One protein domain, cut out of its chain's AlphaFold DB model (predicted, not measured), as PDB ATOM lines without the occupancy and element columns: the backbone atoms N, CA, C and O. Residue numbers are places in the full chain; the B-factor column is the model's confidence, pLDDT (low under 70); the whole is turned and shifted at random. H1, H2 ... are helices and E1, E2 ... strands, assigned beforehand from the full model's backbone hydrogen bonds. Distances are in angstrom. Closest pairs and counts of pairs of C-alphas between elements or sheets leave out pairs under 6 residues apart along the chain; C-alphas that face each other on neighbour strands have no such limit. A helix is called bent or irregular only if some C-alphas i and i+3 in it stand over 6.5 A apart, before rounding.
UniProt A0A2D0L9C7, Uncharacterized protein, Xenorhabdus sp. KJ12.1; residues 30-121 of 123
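Overview. This is residues 30 to 121 of the 123 residues of an uncharacterized protein of Xenorhabdus sp. KJ12.1 (UniProt A0A2D0L9C7). Two sheets, the strongly twisted and curled E2 E1 E7 E6 and the smaller E3 E4 E5, come together as a flattened, incompletely closed barrel, with E4 beside E2 and E5 beside E6 where the sheets meet. H1 sits at one end of the long axis, and the tip of the long hairpin E6 and E7 makes the other end. The printed part has 92 residues, with seven named strands and one named helix in the order E1 E2 E3 E4 E5 H1 E6 E7; both sheets are antiparallel in the orders given, and the class is mostly strand. The whole is compact, with a radius of gyration of the C-alphas of 13.1 A, and its outline is elongated, 42 by 27 by 19 A.

Along the chain. Find C-alpha 30 at (40.928, -14.883, 32.114); from there E1 runs over residues 30 to 38, 22.0 A, and bends by 63 degrees at residue 35. E2, residues 43 to 51, is 21.9 A long and bends by 63 degrees at residue 48. E3 is residues 56 to 58, E4 residues 63 to 70 and E5 residues 73 to 78. H1 takes residues 81 to 92, 18.3 A, and is only just irregular: C-alphas 89 and 92 are 6.9 A apart. E6, residues 96 to 106, spans 28.5 A, and E7, residues 109 to 120, spans 32.2 A and ends at C-alpha 120, (43.045, -9.944, 43.883).

Arrangement. Begin with the hairpin E1 and E2, where N 32 and O 49 are 2.9 A apart, within hydrogen-bond range. E1 is also the antiparallel neighbour of E7, with N 35 and O 118 at 2.8 A. Next comes the hairpin E6 and E7, with N 100 and O 115 at 2.9 A. In the other sheet, E3 E4 E5 is a meander, each strand the antiparallel neighbour of the one before; look for N 58 and O 63 at 2.9 A, and N 68 and O 75 at 2.9 A. The pairing is staggered: E4 pairs with E3 over residues 63 to 65 and with E5 over residues 65 to 70. Between the sheets, the closest C-alphas of E2 and E4 are those of Phe 51 and Ser 68, 5.5 A, and those of E5 and E6 are Leu 73 and Phe 104, 6.0 A. H1 only grazes the sheet E2 E1 E7 E6 with its residues 83 to 91; its closest C-alphas to E7 are Leu 91 and Gly 120, 7.1 A. In H1, 7 of 8 O i to N i+4 pairs are within hydrogen-bond range.

Size, cuts and confidence. The two C-alphas farthest apart are those of Lys 92 and Gly 108, 43.8 A. The printed part has no cut, and the seven links are tight. The mean pLDDT of the printed part is 77.1; look for values under 70 at residues 58 to 62, 81 to 97 and 119 to 121.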
ATOM      1  N   PHE A  30      40.010 -14.900  30.980       79.12
ATOM      2  CA  PHE A  30      40.928 -14.883  32.114       79.12
ATOM      3  C   PHE A  30      40.189 -14.469  33.388       79.12
ATOM      4  O   PHE A  30      39.309 -13.612  33.363       79.12
ATOM      5  N   GLY A  31      40.527 -15.117  34.501       78.56
ATOM      6  CA  GLY A  31      39.880 -14.892  35.790       78.56
ATOM      7  C   GLY A  31      40.528 -13.756  36.575       78.56
ATOM      8  O   GLY A  31      41.752 -13.683  36.670       78.56
ATOM      9  N   VAL A  32      39.703 -12.902  37.174       78.31
ATOM     10  CA  VAL A  32      40.126 -11.857  38.113       78.31
ATOM     11  C   VAL A  32      39.279 -11.975  39.372       78.31
ATOM     12  O   VAL A  32      38.054 -11.995  39.276       78.31
ATOM     13  N   PHE A  33      39.904 -12.075  40.545       81.56
ATOM     14  CA  PHE A  33      39.162 -12.088  41.803       81.56
ATOM     15  C   PHE A  33      38.754 -10.659  42.158       81.56
ATOM     16  O   PHE A  33      39.606  -9.774  42.245       81.56
ATOM     17  N   LEU A  34      37.456 -10.441  42.357       83.81
ATOM     18  CA  LEU A  34      36.895  -9.155  42.761       83.81
ATOM     19  C   LEU A  34      36.151  -9.312  44.086       83.81
ATOM     20  O   LEU A  34      35.450 -10.304  44.301       83.81
ATOM     21  N   SER A  35      36.290  -8.301  44.940       87.31
ATOM     22  CA  SER A  35      35.584  -8.149  46.208       87.31
ATOM     23  C   SER A  35      34.936  -6.768  46.271       87.31
ATOM     24  O   SER A  35      35.646  -5.765  46.240       87.31
ATOM     25  N   PHE A  36      33.606  -6.698  46.348       87.94
ATOM     26  CA  PHE A  36      32.852  -5.437  46.404       87.94
ATOM     27  C   PHE A  36      31.489  -5.612  47.089       87.94
ATOM     28  O   PHE A  36      30.988  -6.728  47.215       87.94
ATOM     29  N   ILE A  37      30.874  -4.511  47.532       90.81
ATOM     30  CA  ILE A  37      29.490  -4.510  48.037       90.81
ATOM     31  C   ILE A  37      28.534  -4.294  46.861       90.81
ATOM     32  O   ILE A  37      28.624  -3.276  46.175       90.81
ATOM     33  N   ASP A  38      27.612  -5.232  46.621       90.94
ATOM     34  CA  ASP A  38      26.588  -5.076  45.585       90.94
ATOM     35  C   ASP A  38      25.635  -3.928  45.968       90.94
ATOM     36  O   ASP A  38      24.905  -4.036  46.957       90.94
ATOM     37  N   PRO A  39      25.575  -2.834  45.188       86.25
ATOM     38  CA  PRO A  39      24.808  -1.646  45.554       86.25
ATOM     39  C   PRO A  39      23.283  -1.842  45.487       86.25
ATOM     40  O   PRO A  39      22.544  -0.921  45.853       86.25
ATOM     41  N   ARG A  40      22.812  -2.989  44.973       88.94
ATOM     42  CA  ARG A  40      21.389  -3.347  44.840       88.94
ATOM     43  C   ARG A  40      20.868  -4.116  46.044       88.94
ATOM     44  O   ARG A  40      19.712  -3.936  46.411       88.94
ATOM     45  N   THR A  41      21.702  -4.984  46.606       90.25
ATOM     46  CA  THR A  41      21.336  -5.925  47.675       90.25
ATOM     47  C   THR A  41      22.070  -5.659  48.983       90.25
ATOM     48  O   THR A  41      21.709  -6.257  49.990       90.25
ATOM     49  N   ASP A  42      23.075  -4.779  48.977       89.44
ATOM     50  CA  ASP A  42      23.950  -4.470  50.115       89.44
ATOM     51  C   ASP A  42      24.741  -5.688  50.630       89.44
ATOM     52  O   ASP A  42      25.128  -5.785  51.792       89.44
ATOM     53  N   THR A  43      24.986  -6.658  49.747       91.75
ATOM     54  CA  THR A  43      25.695  -7.901  50.073       91.75
ATOM     55  C   THR A  43      27.132  -7.863  49.578       91.75
ATOM     56  O   THR A  43      27.386  -7.446  48.447       91.75
ATOM     57  N   LEU A  44      28.063  -8.384  50.379       91.25
ATOM     58  CA  LEU A  44      29.445  -8.602  49.957       91.25
ATOM     59  C   LEU A  44      29.520  -9.694  48.879       91.25
ATOM     60  O   LEU A  44      29.062 -10.818  49.083       91.25
ATOM     61  N   VAL A  45      30.130  -9.362  47.745       91.19
ATOM     62  CA  VAL A  45      30.405 -10.269  46.629       91.19
ATOM     63  C   VAL A  45      31.907 -10.491  46.558       91.19
ATOM     64  O   VAL A  45      32.656  -9.530  46.420       91.19
ATOM     65  N   GLN A  46      32.342 -11.752  46.647       88.62
ATOM     66  CA  GLN A  46      33.753 -12.155  46.608       88.62
ATOM     67  C   GLN A  46      33.918 -13.413  45.764       88.62
ATOM     68  O   GLN A  46      33.563 -14.505  46.207       88.62
ATOM     69  N   LYS A  47      34.411 -13.269  44.532       86.81
ATOM     70  CA  LYS A  47      34.656 -14.413  43.641       86.81
ATOM     71  C   LYS A  47      35.552 -14.053  42.460       86.81
ATOM     72  O   LYS A  47      35.806 -12.883  42.176       86.81
ATOM     73  N   VAL A  48      35.956 -15.078  41.714       84.69
ATOM     74  CA  VAL A  48      36.614 -14.927  40.412       84.69
ATOM     75  C   VAL A  48      35.584 -14.627  39.323       84.69
ATOM     76  O   VAL A  48      34.626 -15.378  39.122       84.69
ATOM     77  N   PHE A  49      35.803 -13.533  38.598       86.44
ATOM     78  CA  PHE A  49      35.020 -13.119  37.441       86.44
ATOM     79  C   PHE A  49      35.793 -13.373  36.143       86.44
ATOM     80  O   PHE A  49      36.984 -13.054  36.072       86.44
ATOM     81  N   PRO A  50      35.142 -13.931  35.108       87.94
ATOM     82  CA  PRO A  50      35.754 -14.079  33.800       87.94
ATOM     83  C   PRO A  50      35.749 -12.739  33.059       87.94
ATOM     84  O   PRO A  50      34.710 -12.093  32.915       87.94
ATOM     85  N   PHE A  51      36.909 -12.352  32.545       86.81
ATOM     86  CA  PHE A  51      37.089 -11.247  31.613       86.81
ATOM     87  C   PHE A  51      37.584 -11.780  30.270       86.81
ATOM     88  O   PHE A  51      38.243 -12.817  30.198       86.81
ATOM     89  N   PHE A  52      37.288 -11.052  29.200       86.00
ATOM     90  CA  PHE A  52      37.713 -11.391  27.844       86.00
ATOM     91  C   PHE A  52      38.670 -10.326  27.322       86.00
ATOM     92  O   PHE A  52      38.542  -9.146  27.657       86.00
ATOM     93  N   TYR A  53      39.635 -10.726  26.491       82.25
ATOM     94  CA  TYR A  53      40.578  -9.794  25.872       82.25
ATOM     95  C   TYR A  53      39.934  -9.033  24.701       82.25
ATOM     96  O   TYR A  53      40.336  -9.164  23.547       82.25
ATOM     97  N   ASP A  54      38.927  -8.225  25.015       85.00
ATOM     98  CA  ASP A  54      38.285  -7.289  24.094       85.00
ATOM     99  C   ASP A  54      37.970  -5.975  24.828       85.00
ATOM    100  O   ASP A  54      36.871  -5.780  25.353       85.00
ATOM    101  N   PRO A  55      38.974  -5.095  25.000       83.44
ATOM    102  CA  PRO A  55      38.809  -3.922  25.832       83.44
ATOM    103  C   PRO A  55      38.033  -2.826  25.099       83.44
ATOM    104  O   PRO A  55      38.472  -2.307  24.059       83.44
ATOM    105  N   LEU A  56      36.928  -2.408  25.705       82.31
ATOM    106  CA  LEU A  56      36.042  -1.371  25.194       82.31
ATOM    107  C   LEU A  56      36.402  -0.011  25.789       82.31
ATOM    108  O   LEU A  56      36.920   0.087  26.901       82.31
ATOM    109  N   HIS A  57      36.163   1.050  25.021       77.75
ATOM    110  CA  HIS A  57      36.358   2.409  25.510       77.75
ATOM    111  C   HIS A  57      35.169   2.799  26.387       77.75
ATOM    112  O   HIS A  57      34.030   2.780  25.921       77.75
ATOM    113  N   THR A  58      35.425   3.139  27.647       68.00
ATOM    114  CA  THR A  58      34.383   3.516  28.597       68.00
ATOM    115  C   THR A  58      34.652   4.922  29.120       68.00
ATOM    116  O   THR A  58      35.725   5.253  29.632       68.00
ATOM    117  N   TYR A  59      33.649   5.787  28.975       58.03
ATOM    118  CA  TYR A  59      33.722   7.164  29.462       58.03
ATOM    119  C   TYR A  59      33.675   7.234  30.999       58.03
ATOM    120  O   TYR A  59      34.236   8.163  31.578       58.03
ATOM    121  N   SER A  60      33.072   6.238  31.661       55.41
ATOM    122  CA  SER A  60      32.888   6.173  33.120       55.41
ATOM    123  C   SER A  60      34.189   6.006  33.911       55.41
ATOM    124  O   SER A  60      34.280   6.491  35.035       55.41
ATOM    125  N   LEU A  61      35.210   5.371  33.327       55.62
ATOM    126  CA  LEU A  61      36.502   5.102  33.976       55.62
ATOM    127  C   LEU A  61      37.687   5.818  33.316       55.62
ATOM    128  O   LEU A  61      38.833   5.584  33.690       55.62
ATOM    129  N   LYS A  62      37.415   6.722  32.362       59.22
ATOM    130  CA  LYS A  62      38.425   7.455  31.579       59.22
ATOM    131  C   LYS A  62      39.454   6.516  30.929       59.22
ATOM    132  O   LYS A  62      40.657   6.677  31.130       59.22
ATOM    133  N   GLY A  63      39.015   5.541  30.130       72.69
ATOM    134  CA  GLY A  63      39.972   4.684  29.430       72.69
ATOM    135  C   GLY A  63      39.385   3.489  28.694       72.69
ATOM    136  O   GLY A  63      38.182   3.379  28.480       72.69
ATOM    137  N   ARG A  64      40.277   2.590  28.265       81.25
ATOM    138  CA  ARG A  64      39.895   1.260  27.787       81.25
ATOM    139  C   ARG A  64      39.827   0.307  28.980       81.25
ATOM    140  O   ARG A  64      40.743   0.284  29.803       81.25
ATOM    141  N   CYS A  65      38.765  -0.484  29.056       84.69
ATOM    142  CA  CYS A  65      38.510  -1.419  30.147       84.69
ATOM    143  C   CYS A  65      38.140  -2.796  29.602       84.69
ATOM    144  O   CYS A  65      37.485  -2.896  28.565       84.69
ATOM    145  N   PHE A  66      38.527  -3.851  30.317       86.81
ATOM    146  CA  PHE A  66      37.875  -5.148  30.158       86.81
ATOM    147  C   PHE A  66      36.575  -5.137  30.960       86.81
ATOM    148  O   PHE A  66      36.511  -4.511  32.020       86.81
ATOM    149  N   ILE A  67      35.552  -5.815  30.444       87.50
ATOM    150  CA  ILE A  67      34.209  -5.815  31.026       87.50
ATOM    151  C   ILE A  67      33.825  -7.238  31.431       87.50
ATOM    152  O   ILE A  67      34.112  -8.193  30.707       87.50
ATOM    153  N   SER A  68      33.176  -7.355  32.584       91.06
ATOM    154  CA  SER A  68      32.489  -8.554  33.062       91.06
ATOM    155  C   SER A  68      31.111  -8.171  33.616       91.06
ATOM    156  O   SER A  68      30.706  -7.007  33.553       91.06
ATOM    157  N   GLU A  69      30.362  -9.144  34.128       91.38
ATOM    158  CA  GLU A  69      28.982  -8.948  34.571       91.38
ATOM    159  C   GLU A  69      28.647  -9.746  35.846       91.38
ATOM    160  O   GLU A  69      29.143 -10.853  36.076       91.38
ATOM    161  N   TRP A  70      27.808  -9.145  36.698       91.69
ATOM    162  CA  TRP A  70      27.269  -9.733  37.923       91.69
ATOM    163  C   TRP A  70      25.765  -9.461  38.084       91.69
ATOM    164  O   TRP A  70      25.346  -8.396  38.544       91.69
ATOM    165  N   GLY A  71      24.923 -10.431  37.732       87.12
ATOM    166  CA  GLY A  71      23.466 -10.334  37.867       87.12
ATOM    167  C   GLY A  71      22.848  -9.112  37.169       87.12
ATOM    168  O   GLY A  71      21.915  -8.520  37.700       87.12
ATOM    169  N   GLY A  72      23.404  -8.659  36.051       85.69
ATOM    170  CA  GLY A  72      23.050  -7.457  35.296       85.69
ATOM    171  C   GLY A  72      23.900  -6.223  35.618       85.69
ATOM    172  O   GLY A  72      23.737  -5.197  34.960       85.69
ATOM    173  N   LEU A  73      24.798  -6.292  36.607       86.88
ATOM    174  CA  LEU A  73      25.734  -5.215  36.940       86.88
ATOM    175  C   LEU A  73      26.995  -5.340  36.085       86.88
ATOM    176  O   LEU A  73      27.654  -6.374  36.113       86.88
ATOM    177  N   GLN A  74      27.344  -4.290  35.347       87.38
ATOM    178  CA  GLN A  74      28.588  -4.254  34.576       87.38
ATOM    179  C   GLN A  74      29.771  -3.960  35.498       87.38
ATOM    180  O   GLN A  74      29.750  -2.969  36.227       87.38
ATOM    181  N   LEU A  75      30.795  -4.808  35.427       87.56
ATOM    182  CA  LEU A  75      32.044  -4.678  36.171       87.56
ATOM    183  C   LEU A  75      33.165  -4.326  35.204       87.56
ATOM    184  O   LEU A  75      33.256  -4.915  34.122       87.56
ATOM    185  N   TYR A  76      34.042  -3.409  35.593       86.12
ATOM    186  CA  TYR A  76      35.127  -2.956  34.737       86.12
ATOM    187  C   TYR A  76      36.471  -3.077  35.442       86.12
ATOM    188  O   TYR A  76      36.629  -2.712  36.601       86.12
ATOM    189  N   ILE A  77      37.480  -3.507  34.692       82.19
ATOM    190  CA  ILE A  77      38.879  -3.419  35.114       82.19
ATOM    191  C   ILE A  77      39.684  -2.666  34.051       82.19
ATOM    192  O   ILE A  77      39.366  -2.763  32.860       82.19
ATOM    193  N   PRO A  78      40.735  -1.919  34.427       80.62
ATOM    194  CA  PRO A  78      41.604  -1.261  33.456       80.62
ATOM    195  C   PRO A  78      42.155  -2.253  32.422       80.62
ATOM    196  O   PRO A  78      42.622  -3.333  32.781       80.62
ATOM    197  N   SER A  79      42.169  -1.881  31.136       77.94
ATOM    198  CA  SER A  79      42.720  -2.745  30.079       77.94
ATOM    199  C   SER A  79      44.248  -2.755  30.021       77.94
ATOM    200  O   SER A  79      44.839  -3.302  29.085       77.94
ATOM    201  N   ASP A  80      44.907  -2.077  30.959       75.94
ATOM    202  CA  ASP A  80      46.354  -2.081  31.049       75.94
ATOM    203  C   ASP A  80      46.808  -3.449  31.562       75.94
ATOM    204  O   ASP A  80      46.706  -3.775  32.742       75.94
ATOM    205  N   LEU A  81      47.340  -4.268  30.657       67.69
ATOM    206  CA  LEU A  81      47.957  -5.535  31.031       67.69
ATOM    207  C   LEU A  81      49.064  -5.325  32.063       67.69
ATOM    208  O   LEU A  81      49.203  -6.157  32.945       67.69
ATOM    209  N   ASN A  82      49.804  -4.212  32.027       64.88
ATOM    210  CA  ASN A  82      50.783  -3.906  33.069       64.88
ATOM    211  C   ASN A  82      50.125  -3.677  34.425       64.88
ATOM    212  O   ASN A  82      50.713  -4.052  35.436       64.88
ATOM    213  N   TRP A  83      48.906  -3.134  34.465       65.69
ATOM    214  CA  TRP A  83      48.116  -3.067  35.686       65.69
ATOM    215  C   TRP A  83      47.790  -4.473  36.185       65.69
ATOM    216  O   TRP A  83      48.166  -4.786  37.309       65.69
ATOM    217  N   TYR A  84      47.229  -5.350  35.343       62.66
ATOM    218  CA  TYR A  84      46.939  -6.745  35.712       62.66
ATOM    219  C   TYR A  84      48.189  -7.479  36.223       62.66
ATOM    220  O   TYR A  84      48.163  -8.136  37.259       62.66
ATOM    221  N   ILE A  85      49.326  -7.277  35.556       60.06
ATOM    222  CA  ILE A  85      50.636  -7.844  35.908       60.06
ATOM    223  C   ILE A  85      51.149  -7.342  37.235       60.06
ATOM    224  O   ILE A  85      51.716  -8.100  38.019       60.06
ATOM    225  N   LYS A  86      51.055  -6.033  37.445       59.72
ATOM    226  CA  LYS A  86      51.556  -5.392  38.647       59.72
ATOM    227  C   LYS A  86      50.700  -5.821  39.831       59.72
ATOM    228  O   LYS A  86      51.276  -6.208  40.836       59.72
ATOM    229  N   THR A  87      49.380  -5.890  39.661       59.41
ATOM    230  CA  THR A  87      48.457  -6.485  40.634       59.41
ATOM    231  C   THR A  87      48.825  -7.946  40.907       59.41
ATOM    232  O   THR A  87      48.949  -8.316  42.065       59.41
ATOM    233  N   GLN A  88      49.138  -8.743  39.873       56.47
ATOM    234  CA  GLN A  88      49.614 -10.126  40.022       56.47
ATOM    235  C   GLN A  88      50.971 -10.256  40.739       56.47
ATOM    236  O   GLN A  88      51.189 -11.178  41.515       56.47
ATOM    237  N   ARG A  89      51.928  -9.358  40.493       50.69
ATOM    238  CA  ARG A  89      53.241  -9.372  41.166       50.69
ATOM    239  C   ARG A  89      53.155  -8.878  42.607       50.69
ATOM    240  O   ARG A  89      53.872  -9.385  43.466       50.69
ATOM    241  N   GLU A  90      52.287  -7.905  42.859       49.44
ATOM    242  CA  GLU A  90      51.990  -7.357  44.184       49.44
ATOM    243  C   GLU A  90      51.125  -8.302  45.034       49.44
ATOM    244  O   GLU A  90      50.937  -8.020  46.209       49.44
ATOM    245  N   LEU A  91      50.694  -9.463  44.517       46.94
ATOM    246  CA  LEU A  91      49.987 -10.514  45.274       46.94
ATOM    247  C   LEU A  91      50.758 -11.058  46.479       46.94
ATOM    248  O   LEU A  91      50.161 -11.675  47.354       46.94
ATOM    249  N   LYS A  92      52.073 -10.824  46.574       47.75
ATOM    250  CA  LYS A  92      52.792 -11.095  47.825       47.75
ATOM    251  C   LYS A  92      52.481 -10.075  48.935       47.75
ATOM    252  O   LYS A  92      52.865 -10.339  50.069       47.75
ATOM    253  N   LEU A  93      51.847  -8.930  48.638       40.59
ATOM    254  CA  LEU A  93      51.762  -7.771  49.542       40.59
ATOM    255  C   LEU A  93      50.514  -6.847  49.454       40.59
ATOM    256  O   LEU A  93      50.439  -5.953  50.297       40.59
ATOM    257  N   GLY A  94      49.523  -6.980  48.554       47.72
ATOM    258  CA  GLY A  94      48.343  -6.098  48.679       47.72
ATOM    259  C   GLY A  94      47.187  -6.222  47.682       47.72
ATOM    260  O   GLY A  94      47.385  -6.358  46.478       47.72
ATOM    261  N   LEU A  95      45.969  -6.084  48.221       57.97
ATOM    262  CA  LEU A  95      44.720  -5.822  47.501       57.97
ATOM    263  C   LEU A  95      44.786  -4.440  46.840       57.97
ATOM    264  O   LEU A  95      45.127  -3.453  47.500       57.97
ATOM    265  N   ARG A  96      44.430  -4.337  45.556       68.00
ATOM    266  CA  ARG A  96      44.265  -3.026  44.910       68.00
ATOM    267  C   ARG A  96      42.818  -2.591  44.969       68.00
ATOM    268  O   ARG A  96      41.961  -3.279  44.427       68.00
ATOM    269  N   LYS A  97      42.583  -1.428  45.571       68.75
ATOM    270  CA  LYS A  97      41.271  -0.787  45.602       68.75
ATOM    271  C   LYS A  97      41.151   0.196  44.450       68.75
ATOM    272  O   LYS A  97      42.056   1.007  44.241       68.75
ATOM    273  N   PHE A  98      40.046   0.154  43.728       74.50
ATOM    274  CA  PHE A  98      39.659   1.239  42.838       74.50
ATOM    275  C   PHE A  98      38.162   1.486  42.935       74.50
ATOM    276  O   PHE A  98      37.390   0.611  43.310       74.50
ATOM    277  N   ARG A  99      37.771   2.708  42.589       79.50
ATOM    278  CA  ARG A  99      36.381   3.138  42.599       79.50
ATOM    279  C   ARG A  99      35.871   3.199  41.173       79.50
ATOM    280  O   ARG A  99      36.542   3.776  40.314       79.50
ATOM    281  N   GLN A 100      34.701   2.629  40.926       80.19
ATOM    282  CA  GLN A 100      34.066   2.682  39.617       80.19
ATOM    283  C   GLN A 100      32.604   3.089  39.692       80.19
ATOM    284  O   GLN A 100      31.898   2.755  40.638       80.19
ATOM    285  N   CYS A 101      32.162   3.808  38.665       80.62
ATOM    286  CA  CYS A 101      30.791   4.270  38.532       80.62
ATOM    287  C   CYS A 101      29.983   3.237  37.737       80.62
ATOM    288  O   CYS A 101      30.258   3.010  36.555       80.62
ATOM    289  N   VAL A 102      29.008   2.601  38.386       82.06
ATOM    290  CA  VAL A 102      28.178   1.533  37.815       82.06
ATOM    291  C   VAL A 102      26.729   1.976  37.656       82.06
ATOM    292  O   VAL A 102      26.197   2.745  38.459       82.06
ATOM    293  N   ASN A 103      26.079   1.449  36.617       83.00
ATOM    294  CA  ASN A 103      24.673   1.693  36.309       83.00
ATOM    295  C   ASN A 103      23.873   0.403  36.476       83.00
ATOM    296  O   ASN A 103      24.281  -0.644  35.976       83.00
ATOM    297  N   PHE A 104      22.721   0.481  37.134       81.12
ATOM    298  CA  PHE A 104      21.824  -0.661  37.301       81.12
ATOM    299  C   PHE A 104      20.355  -0.235  37.357       81.12
ATOM    300  O   PHE A 104      20.032   0.914  37.658       81.12
ATOM    301  N   LEU A 105      19.450  -1.168  37.059       82.25
ATOM    302  CA  LEU A 105      18.010  -0.959  37.178       82.25
ATOM    303  C   LEU A 105      17.571  -1.184  38.632       82.25
ATOM    304  O   LEU A 105      17.830  -2.242  39.202       82.25
ATOM    305  N   SER A 106      16.883  -0.208  39.221       81.44
ATOM    306  CA  SER A 106      16.279  -0.311  40.551       81.44
ATOM    307  C   SER A 106      14.895   0.326  40.548       81.44
ATOM    308  O   SER A 106      14.730   1.463  40.109       81.44
ATOM    309  N   CYS A 107      13.885  -0.429  40.991       83.44
ATOM    310  CA  CYS A 107      12.488   0.018  41.066       83.44
ATOM    311  C   CYS A 107      11.986   0.709  39.776       83.44
ATOM    312  O   CYS A 107      11.342   1.757  39.829       83.44
ATOM    313  N   GLY A 108      12.321   0.150  38.606       83.44
ATOM    314  CA  GLY A 108      11.908   0.679  37.298       83.44
ATOM    315  C   GLY A 108      12.680   1.910  36.804       83.44
ATOM    316  O   GLY A 108      12.293   2.495  35.797       83.44
ATOM    317  N   ARG A 109      13.762   2.322  37.479       83.81
ATOM    318  CA  ARG A 109      14.616   3.454  37.080       83.81
ATOM    319  C   ARG A 109      16.077   3.028  36.977       83.81
ATOM    320  O   ARG A 109      16.538   2.207  37.765       83.81
ATOM    321  N   PHE A 110      16.815   3.600  36.027       83.62
ATOM    322  CA  PHE A 110      18.269   3.450  35.999       83.62
ATOM    323  C   PHE A 110      18.896   4.331  37.079       83.62
ATOM    324  O   PHE A 110      18.598   5.522  37.171       83.62
ATOM    325  N   VAL A 111      19.744   3.722  37.902       83.69
ATOM    326  CA  VAL A 111      20.460   4.360  39.004       83.69
ATOM    327  C   VAL A 111      21.953   4.217  38.756       83.69
ATOM    328  O   VAL A 111      22.429   3.143  38.386       83.69
ATOM    329  N   THR A 112      22.681   5.303  38.993       84.75
ATOM    330  CA  THR A 112      24.140   5.361  38.921       84.75
ATOM    331  C   THR A 112      24.700   5.468  40.335       84.75
ATOM    332  O   THR A 112      24.265   6.328  41.104       84.75
ATOM    333  N   LYS A 113      25.649   4.603  40.697       83.25
ATOM    334  CA  LYS A 113      26.367   4.665  41.977       83.25
ATOM    335  C   LYS A 113      27.837   4.348  41.782       83.25
ATOM    336  O   LYS A 113      28.199   3.570  40.907       83.25
ATOM    337  N   ASP A 114      28.662   4.900  42.657       84.25
ATOM    338  CA  ASP A 114      30.046   4.471  42.761       84.25
ATOM    339  C   ASP A 114      30.151   3.254  43.682       84.25
ATOM    340  O   ASP A 114      29.548   3.243  44.758       84.25
ATOM    341  N   ILE A 115      30.947   2.271  43.276       83.50
ATOM    342  CA  ILE A 115      31.328   1.119  44.091       83.50
ATOM    343  C   ILE A 115      32.844   1.082  44.250       83.50
ATOM    344  O   ILE A 115      33.583   1.423  43.322       83.50
ATOM    345  N   ASP A 116      33.292   0.676  45.433       83.31
ATOM    346  CA  ASP A 116      34.694   0.384  45.701       83.31
ATOM    347  C   ASP A 116      34.927  -1.110  45.476       83.31
ATOM    348  O   ASP A 116      34.287  -1.954  46.107       83.31
ATOM    349  N   GLU A 117      35.837  -1.429  44.561       77.38
ATOM    350  CA  GLU A 117      36.230  -2.797  44.257       77.38
ATOM    351  C   GLU A 117      37.653  -3.057  44.708       77.38
ATOM    352  O   GLU A 117      38.567  -2.266  44.461       77.38
ATOM    353  N   GLU A 118      37.844  -4.212  45.329       77.38
ATOM    354  CA  GLU A 118      39.153  -4.745  45.641       77.38
ATOM    355  C   GLU A 118      39.472  -5.888  44.690       77.38
ATOM    356  O   GLU A 118      38.697  -6.835  44.545       77.38
ATOM    357  N   VAL A 119      40.633  -5.804  44.046       67.25
ATOM    358  CA  VAL A 119      41.086  -6.812  43.090       67.25
ATOM    359  C   VAL A 119      42.226  -7.619  43.665       67.25
ATOM    360  O   VAL A 119      43.250  -7.071  44.087       67.25
ATOM    361  N   GLY A 120      42.037  -8.932  43.623       60.12
ATOM    362  CA  GLY A 120      43.045  -9.944  43.883       60.12
ATOM    363  C   GLY A 120      43.121 -10.934  42.723       60.12
ATOM    364  O   GLY A 120      42.398 -10.842  41.730       60.12
ATOM    365  N   VAL A 121      43.998 -11.916  42.846       49.75
ATOM    366  CA  VAL A 121      43.990 -13.109  41.999       49.75
ATOM    367  C   VAL A 121      43.990 -14.280  42.961       49.75
ATOM    368  O   VAL A 121      44.804 -14.303  43.883       49.75
TER     369      VAL A 121